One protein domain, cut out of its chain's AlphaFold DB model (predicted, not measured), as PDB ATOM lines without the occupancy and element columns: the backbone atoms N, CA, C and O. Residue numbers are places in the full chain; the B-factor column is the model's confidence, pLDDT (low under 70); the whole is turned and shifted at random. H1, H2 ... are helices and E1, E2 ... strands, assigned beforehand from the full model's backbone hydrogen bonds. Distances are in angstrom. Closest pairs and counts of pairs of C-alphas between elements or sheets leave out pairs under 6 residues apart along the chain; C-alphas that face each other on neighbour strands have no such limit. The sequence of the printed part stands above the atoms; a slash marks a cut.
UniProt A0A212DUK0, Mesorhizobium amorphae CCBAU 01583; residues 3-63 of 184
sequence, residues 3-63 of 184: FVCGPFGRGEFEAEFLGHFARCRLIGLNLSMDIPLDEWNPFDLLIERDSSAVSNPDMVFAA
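What this domain is: This is residues 3 to 63 of the 184 residues of a protein of Mesorhizobium amorphae CCBAU 01583 (UniProt A0A212DUK0). Two parallel strands, E1 and E2, lie side by side in the middle, and the opening stretch of the printed part, in two short pairings at residues 3 to 4 and 7 to 8, adds to them along the other side of E1. The helix H1 lies toward one end of the longest axis and the very short helix H2 toward the other, with loops making up much of the rest. The printed part has 61 residues, with two named helices and two named strands in the order H1, E1, E2, H2, and the sheet has the order E1, E2. The class is mixed, helices and strands, though just 26 residues, under half, are in named elements. The whole is compact, with a radius of gyration of the C-alphas of 11.5 A and spans of 32 by 24 by 18 A.

Where its parts are: The printed part begins at Phe 3, with its C-alpha at (64.502, 110.424, 98.716). H1 covers residues 12 to 20 and is 12.2 A long from first to last C-alpha, beginning at C-alpha 12 at (56.602, 114.959, 86.110). E1 is residues 27 to 33, 13.0 A long. E2 is residues 45 to 50, 14.3 A long. H2 is residues 59 to 62, 5.4 A long, and ends at C-alpha 62 at (63.062, 99.631, 113.460).

How they stand to each other: Residues 3 to 4 pair with residues 28 to 29 of E1, parallel, and residues 7 to 8 pair with residues 32 to 33 of E1, also parallel. E1 and E2 are parallel neighbours, with 28 degrees between their directions. The C-alphas of Gly 28 and Leu 46, which face each other, are 4.6 A apart. Across this pair, N 30 and O 47 are within hydrogen-bond range at 2.7 A, and N 47 and O 28 at 2.8 A. The closest C-alphas of E1 and H2, those of Asn 30 and Met 59, are 6.3 A apart. The closest of E2 and H2, those of Arg 49 and Met 59, are 7.5 A apart. H1 is apart from E2 and from H2. In H1 every O i to N i+4 pair is within hydrogen-bond range, while H2, with 4 residues, is too short for such a pair and has its 1 O i to N i+3 pair within range.

The domain as a whole: The two C-alphas farthest apart, those of Arg 23 and Phe 61, are 32.2 A from each other. The printed part has no cut. The link from E1 to E2, 11 residues, is long, while those from H1 to E1 and from E2 to H2 are short but not tight. The mean pLDDT of the printed part is 95.7, and no printed residue is under 70.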
ATOM      1  N   PHE A   3      65.953 110.312  98.811       95.62
ATOM      2  CA  PHE A   3      64.502 110.424  98.716       95.62
ATOM      3  C   PHE A   3      63.884 109.471  99.743       95.62
ATOM      4  O   PHE A   3      64.277 108.304  99.805       95.62
ATOM      5  N   VAL A   4      62.975 109.974 100.581       95.12
ATOM      6  CA  VAL A   4      62.424 109.235 101.725       95.12
ATOM      7  C   VAL A   4      60.909 109.256 101.668       95.12
ATOM      8  O   VAL A   4      60.336 110.341 101.592       95.12
ATOM      9  N   CYS A   5      60.297 108.082 101.843       90.44
ATOM     10  CA  CYS A   5      58.850 107.877 101.872       90.44
ATOM     11  C   CYS A   5      58.135 108.222 100.552       90.44
ATOM     12  O   CYS A   5      58.519 109.117  99.806       90.44
ATOM     13  N   GLY A   6      57.037 107.514 100.301       86.69
ATOM     14  CA  GLY A   6      56.132 107.765  99.188       86.69
ATOM     15  C   GLY A   6      56.174 106.682  98.114       86.69
ATOM     16  O   GLY A   6      57.116 105.882  98.072       86.69
ATOM     17  N   PRO A   7      55.138 106.646  97.262       92.62
ATOM     18  CA  PRO A   7      55.281 106.047  95.952       92.62
ATOM     19  C   PRO A   7      56.323 106.838  95.156       92.62
ATOM     20  O   PRO A   7      56.365 108.069  95.225       92.62
ATOM     21  N   PHE A   8      57.185 106.133  94.437       96.50
ATOM     22  CA  PHE A   8      58.104 106.721  93.477       96.50
ATOM     23  C   PHE A   8      57.794 106.138  92.104       96.50
ATOM     24  O   PHE A   8      58.095 104.976  91.811       96.50
ATOM     25  N   GLY A   9      57.150 106.962  91.281       93.69
ATOM     26  CA  GLY A   9      56.738 106.628  89.927       93.69
ATOM     27  C   GLY A   9      57.485 107.460  88.895       93.69
ATOM     28  O   GLY A   9      58.443 108.163  89.194       93.69
ATOM     29  N   ARG A  10      57.048 107.398  87.638       93.88
ATOM     30  CA  ARG A  10      57.685 108.117  86.523       93.88
ATOM     31  C   ARG A  10      56.869 109.336  86.086       93.88
ATOM     32  O   ARG A  10      56.639 109.537  84.894       93.88
ATOM     33  N   GLY A  11      56.381 110.103  87.056       94.44
ATOM     34  CA  GLY A  11      55.633 111.333  86.829       94.44
ATOM     35  C   GLY A  11      56.532 112.538  86.550       94.44
ATOM     36  O   GLY A  11      57.760 112.443  86.480       94.44
ATOM     37  N   GLU A  12      55.899 113.698  86.370       96.19
ATOM     38  CA  GLU A  12      56.602 114.959  86.110       96.19
ATOM     39  C   GLU A  12      57.472 115.388  87.300       96.19
ATOM     40  O   GLU A  12      58.606 115.821  87.099       96.19
ATOM     41  N   PHE A  13      56.988 115.200  88.534       94.31
ATOM     42  CA  PHE A  13      57.726 115.567  89.746       94.31
ATOM     43  C   PHE A  13      58.975 114.708  89.943       94.31
ATOM     44  O   PHE A  13      60.037 115.226  90.291       94.31
ATOM     45  N   GLU A  14      58.886 113.403  89.684       95.44
ATOM     46  CA  GLU A  14      60.037 112.509  89.754       95.44
ATOM     47  C   GLU A  14      61.026 112.804  88.628       95.44
ATOM     48  O   GLU A  14      62.232 112.820  88.865       95.44
ATOM     49  N   ALA A  15      60.551 113.117  87.419       96.06
ATOM     50  CA  ALA A  15      61.425 113.523  86.320       96.06
ATOM     51  C   ALA A  15      62.182 114.826  86.632       96.06
ATOM     52  O   ALA A  15      63.393 114.899  86.409       96.06
ATOM     53  N   GLU A  16      61.500 115.835  87.180       97.12
ATOM     54  CA  GLU A  16      62.123 117.089  87.610       97.12
ATOM     55  C   GLU A  16      63.152 116.846  88.719       97.12
ATOM     56  O   GLU A  16      64.290 117.310  88.622       97.12
ATOM     57  N   PHE A  17      62.791 116.057  89.735       95.75
ATOM     58  CA  PHE A  17      63.683 115.669  90.825       95.75
ATOM     59  C   PHE A  17      64.954 114.985  90.309       95.75
ATOM     60  O   PHE A  17      66.073 115.392  90.641       95.75
ATOM     61  N   LEU A  18      64.793 113.961  89.469       96.56
ATOM     62  CA  LEU A  18      65.907 113.219  88.888       96.56
ATOM     63  C   LEU A  18      66.774 114.125  88.009       96.56
ATOM     64  O   LEU A  18      67.996 114.012  88.042       96.56
ATOM     65  N   GLY A  19      66.164 115.062  87.277       97.06
ATOM     66  CA  GLY A  19      66.878 116.071  86.499       97.06
ATOM     67  C   GLY A  19      67.703 117.017  87.373       97.06
ATOM     68  O   GLY A  19      68.885 117.240  87.102       97.06
ATOM     69  N   HIS A  20      67.115 117.528  88.456       97.56
ATOM     70  CA  HIS A  20      67.777 118.447  89.384       97.56
ATOM     71  C   HIS A  20      68.982 117.795  90.078       97.56
ATOM     72  O   HIS A  20      70.020 118.432  90.272       97.56
ATOM     73  N   PHE A  21      68.874 116.503  90.401       97.50
ATOM     74  CA  PHE A  21      69.909 115.738  91.098       97.50
ATOM     75  C   PHE A  21      70.673 114.757  90.196       97.50
ATOM     76  O   PHE A  21      71.351 113.869  90.711       97.50
ATOM     77  N   ALA A  22      70.662 114.950  88.872       95.31
ATOM     78  CA  ALA A  22      71.245 114.024  87.887       95.31
ATOM     79  C   ALA A  22      72.753 113.747  88.057       95.31
ATOM     80  O   ALA A  22      73.285 112.795  87.493       95.31
ATOM     81  N   ARG A  23      73.470 114.602  88.800       96.12
ATOM     82  CA  ARG A  23      74.907 114.454  89.096       96.12
ATOM     83  C   ARG A  23      75.192 113.980  90.521       96.12
ATOM     84  O   ARG A  23      76.351 113.922  90.928       96.12
ATOM     85  N   CYS A  24      74.158 113.698  91.303       97.44
ATOM     86  CA  CYS A  24      74.284 113.197  92.660       97.44
ATOM     87  C   CYS A  24      74.082 111.685  92.683       97.44
ATOM     88  O   CYS A  24      73.277 111.156  91.929       97.44
ATOM     89  N   ARG A  25      74.724 111.011  93.642       97.69
ATOM     90  CA  ARG A  25      74.312 109.659  94.019       97.69
ATOM     91  C   ARG A  25      72.897 109.707  94.599       97.69
ATOM     92  O   ARG A  25      72.661 110.487  95.533       97.69
ATOM     93  N   LEU A  26      71.989 108.905  94.065       97.94
ATOM     94  CA  LEU A  26      70.585 108.826  94.445       97.94
ATOM     95  C   LEU A  26      70.350 107.611  95.340       97.94
ATOM     96  O   LEU A  26      70.658 106.480  94.974       97.94
ATOM     97  N   ILE A  27      69.803 107.851  96.528       98.31
ATOM     98  CA  ILE A  27      69.445 106.806  97.487       98.31
ATOM     99  C   ILE A  27      67.939 106.883  97.729       98.31
ATOM    100  O   ILE A  27      67.447 107.926  98.159       98.31
ATOM    101  N   GLY A  28      67.226 105.795  97.455       97.00
ATOM    102  CA  GLY A  28      65.810 105.641  97.775       97.00
ATOM    103  C   GLY A  28      65.660 104.921  99.109       97.00
ATOM    104  O   GLY A  28      66.250 103.857  99.301       97.00
ATOM    105  N   LEU A  29      64.912 105.503 100.044       96.81
ATOM    106  CA  LEU A  29      64.785 105.000 101.407       96.81
ATOM    107  C   LEU A  29      63.313 104.873 101.823       96.81
ATOM    108  O   LEU A  29      62.585 105.864 101.859       96.81
ATOM    109  N   ASN A  30      62.900 103.662 102.196       96.69
ATOM    110  CA  ASN A  30      61.537 103.321 102.610       96.69
ATOM    111  C   ASN A  30      60.477 103.706 101.559       96.69
ATOM    112  O   ASN A  30      59.467 104.329 101.886       96.69
ATOM    113  N   LEU A  31      60.752 103.400 100.286       96.62
ATOM    114  CA  LEU A  31      59.890 103.757  99.151       96.62
ATOM    115  C   LEU A  31      58.952 102.624  98.751       96.62
ATOM    116  O   LEU A  31      59.322 101.455  98.853       96.62
ATOM    117  N   SER A  32      57.785 103.003  98.241       96.94
ATOM    118  CA  SER A  32      56.973 102.152  97.374       96.94
ATOM    119  C   SER A  32      57.384 102.425  95.928       96.94
ATOM    120  O   SER A  32      57.351 103.576  95.503       96.94
ATOM    121  N   MET A  33      57.800 101.419  95.165       97.38
ATOM    122  CA  MET A  33      58.115 101.591  93.741       97.38
ATOM    123  C   MET A  33      56.895 101.229  92.895       97.38
ATOM    124  O   MET A  33      56.460 100.079  92.897       97.38
ATOM    125  N   ASP A  34      56.361 102.206  92.157       95.12
ATOM    126  CA  ASP A  34      55.118 102.031  91.386       95.12
ATOM    127  C   ASP A  34      55.316 101.197  90.113       95.12
ATOM    128  O   ASP A  34      54.375 100.601  89.587       95.12
ATOM    129  N   ILE A  35      56.543 101.189  89.596       96.25
ATOM    130  CA  ILE A  35      56.936 100.481  88.378       96.25
ATOM    131  C   ILE A  35      57.840  99.311  88.783       96.25
ATOM    132  O   ILE A  35      58.678  99.489  89.677       96.25
ATOM    133  N   PRO A  36      57.709  98.128  88.152       97.00
ATOM    134  CA  PRO A  36      58.598  97.009  88.420       97.00
ATOM    135  C   PRO A  36      60.081  97.393  88.320       97.00
ATOM    136  O   PRO A  36      60.491  98.101  87.401       97.00
ATOM    137  N   LEU A  37      60.896  96.924  89.269       96.50
ATOM    138  CA  LEU A  37      62.303  97.334  89.376       96.50
ATOM    139  C   LEU A  37      63.154  96.956  88.158       96.50
ATOM    140  O   LEU A  37      64.146  97.623  87.869       96.50
ATOM    141  N   ASP A  38      62.796  95.865  87.482       96.00
ATOM    142  CA  ASP A  38      63.434  95.394  86.254       96.00
ATOM    143  C   ASP A  38      63.064  96.251  85.037       96.00
ATOM    144  O   ASP A  38      63.841  96.332  84.086       96.00
ATOM    145  N   GLU A  39      61.927  96.946  85.087       97.19
ATOM    146  CA  GLU A  39      61.542  97.946  84.094       97.19
ATOM    147  C   GLU A  39      62.164  99.315  84.390       97.19
ATOM    148  O   GLU A  39      62.618 100.009  83.473       97.19
ATOM    149  N   TRP A  40      62.177  99.737  85.660       96.94
ATOM    150  CA  TRP A  40      62.649 101.066  86.028       96.94
ATOM    151  C   TRP A  40      63.079 101.187  87.497       96.94
ATOM    152  O   TRP A  40      62.276 101.064  88.418       96.94
ATOM    153  N   ASN A  41      64.348 101.547  87.710       96.50
ATOM    154  CA  ASN A  41      64.880 101.961  89.004       96.50
ATOM    155  C   ASN A  41      65.943 103.059  88.802       96.50
ATOM    156  O   ASN A  41      66.999 102.781  88.229       96.50
ATOM    157  N   PRO A  42      65.695 104.304  89.244       96.19
ATOM    158  CA  PRO A  42      66.650 105.397  89.089       96.19
ATOM    159  C   PRO A  42      67.644 105.531  90.257       96.19
ATOM    160  O   PRO A  42      68.483 106.430  90.228       96.19
ATOM    161  N   PHE A  43      67.547 104.702  91.300       97.38
ATOM    162  CA  PHE A  43      68.359 104.831  92.509       97.38
ATOM    163  C   PHE A  43      69.629 103.976  92.449       97.38
ATOM    164  O   PHE A  43      69.581 102.783  92.160       97.38
ATOM    165  N   ASP A  44      70.766 104.562  92.834       97.69
ATOM    166  CA  ASP A  44      72.039 103.840  92.988       97.69
ATOM    167  C   ASP A  44      72.021 102.883  94.189       97.69
ATOM    168  O   ASP A  44      72.787 101.922  94.261       97.69
ATOM    169  N   LEU A  45      71.195 103.195  95.189       97.88
ATOM    170  CA  LEU A  45      70.905 102.338  96.330       97.88
ATOM    171  C   LEU A  45      69.430 102.490  96.677       97.88
ATOM    172  O   LEU A  45      68.982 103.591  96.990       97.88
ATOM    173  N   LEU A  46      68.707 101.379  96.670       97.00
ATOM    174  CA  LEU A  46      67.307 101.327  97.051       97.00
ATOM    175  C   LEU A  46      67.155 100.450  98.293       97.00
ATOM    176  O   LEU A  46      67.546  99.285  98.299       97.00
ATOM    177  N   ILE A  47      66.596 101.033  99.346       95.69
ATOM    178  CA  ILE A  47      66.082 100.323 100.515       95.69
ATOM    179  C   ILE A  47      64.570 100.518 100.465       95.69
ATOM    180  O   ILE A  47      64.042 101.497 100.986       95.69
ATOM    181  N   GLU A  48      63.886  99.640  99.746       96.69
ATOM    182  CA  GLU A  48      62.448  99.737  99.491       96.69
ATOM    183  C   GLU A  48      61.602  99.234 100.661       96.69
ATOM    184  O   GLU A  48      61.956  98.263 101.336       96.69
ATOM    185  N   ARG A  49      60.460  99.896 100.872       97.12
ATOM    186  CA  ARG A  49      59.368  99.345 101.671       97.12
ATOM    187  C   ARG A  49      58.604  98.322 100.844       97.12
ATOM    188  O   ARG A  49      58.357  97.227 101.323       97.12
ATOM    189  N   ASP A  50      58.285  98.628  99.595       96.94
ATOM    190  CA  ASP A  50      57.612  97.685  98.706       96.94
ATOM    191  C   ASP A  50      57.919  97.972  97.234       96.94
ATOM    192  O   ASP A  50      58.080  99.116  96.818       96.94
ATOM    193  N   SER A  51      58.047  96.908  96.448       97.00
ATOM    194  CA  SER A  51      58.281  96.949  95.006       97.00
ATOM    195  C   SER A  51      57.827  95.638  94.359       97.00
ATOM    196  O   SER A  51      57.250  94.769  95.017       97.00
ATOM    197  N   SER A  52      58.117  95.450  93.069       97.44
ATOM    198  CA  SER A  52      57.855  94.177  92.385       97.44
ATOM    199  C   SER A  52      58.688  92.999  92.913       97.44
ATOM    200  O   SER A  52      58.334  91.852  92.642       97.44
ATOM    201  N   ALA A  53      59.780  93.249  93.644       96.44
ATOM    202  CA  ALA A  53      60.681  92.202  94.121       96.44
ATOM    203  C   ALA A  53      60.371  91.755  95.555       96.44
ATOM    204  O   ALA A  53      60.425  90.561  95.859       96.44
ATOM    205  N   VAL A  54      60.073  92.703  96.446       96.75
ATOM    206  CA  VAL A  54      59.890  92.444  97.880       96.75
ATOM    207  C   VAL A  54      58.864  93.390  98.496       96.75
ATOM    208  O   VAL A  54      58.573  94.464  97.977       96.75
ATOM    209  N   SER A  55      58.357  92.995  99.662       96.75
ATOM    210  CA  SER A  55      57.581  93.848 100.557       96.75
ATOM    211  C   SER A  55      58.165  93.727 101.963       96.75
ATOM    212  O   SER A  55      58.081  92.680 102.606       96.75
ATOM    213  N   ASN A  56      58.820  94.795 102.401       95.94
ATOM    214  CA  ASN A  56      59.439  94.960 103.703       95.94
ATOM    215  C   ASN A  56      58.518  95.768 104.637       95.94
ATOM    216  O   ASN A  56      57.762  96.633 104.190       95.94
ATOM    217  N   PRO A  57      58.590  95.543 105.961       94.88
ATOM    218  CA  PRO A  57      57.971  96.443 106.923       94.88
ATOM    219  C   PRO A  57      58.515  97.865 106.776       94.88
ATOM    220  O   PRO A  57      59.696  98.057 106.479       94.88
ATOM    221  N   ASP A  58      57.667  98.855 107.057       94.38
ATOM    222  CA  ASP A  58      58.100 100.247 107.120       94.38
ATOM    223  C   ASP A  58      59.253 100.407 108.123       94.38
ATOM    224  O   ASP A  58      59.222  99.861 109.233       94.38
ATOM    225  N   MET A  59      60.283 101.163 107.751       91.75
ATOM    226  CA  MET A  59      61.459 101.317 108.604       91.75
ATOM    227  C   MET A  59      61.170 101.972 109.956       91.75
ATOM    228  O   MET A  59      61.977 101.833 110.876       91.75
ATOM    229  N   VAL A  60      60.019 102.640 110.107       92.25
ATOM    230  CA  VAL A  60      59.578 103.180 111.397       92.25
ATOM    231  C   VAL A  60      59.529 102.099 112.480       92.25
ATOM    232  O   VAL A  60      59.838 102.387 113.631       92.25
ATOM    233  N   PHE A  61      59.249 100.837 112.130       93.62
ATOM    234  CA  PHE A  61      59.230  99.732 113.094       93.62
ATOM    235  C   PHE A  61      60.615  99.395 113.667       93.62
ATOM    236  O   PHE A  61      60.707  98.799 114.739       93.62
ATOM    237  N   ALA A  62      61.692  99.770 112.972       90.81
ATOM    238  CA  ALA A  62      63.062  99.631 113.460       90.81
ATOM    239  C   ALA A  62      63.566 100.898 114.173       90.81
ATOM    240  O   ALA A  62      64.587 100.849 114.869       90.81
ATOM    241  N   ALA A  63      62.875 102.028 114.006       90.38
ATOM    242  CA  ALA A  63      63.254 103.282 114.630       90.38
ATOM    243  C   ALA A  63      63.020 103.211 116.144       90.38
ATOM    244  O   ALA A  63      61.978 102.766 116.623       90.38
TER     245      ALA A  63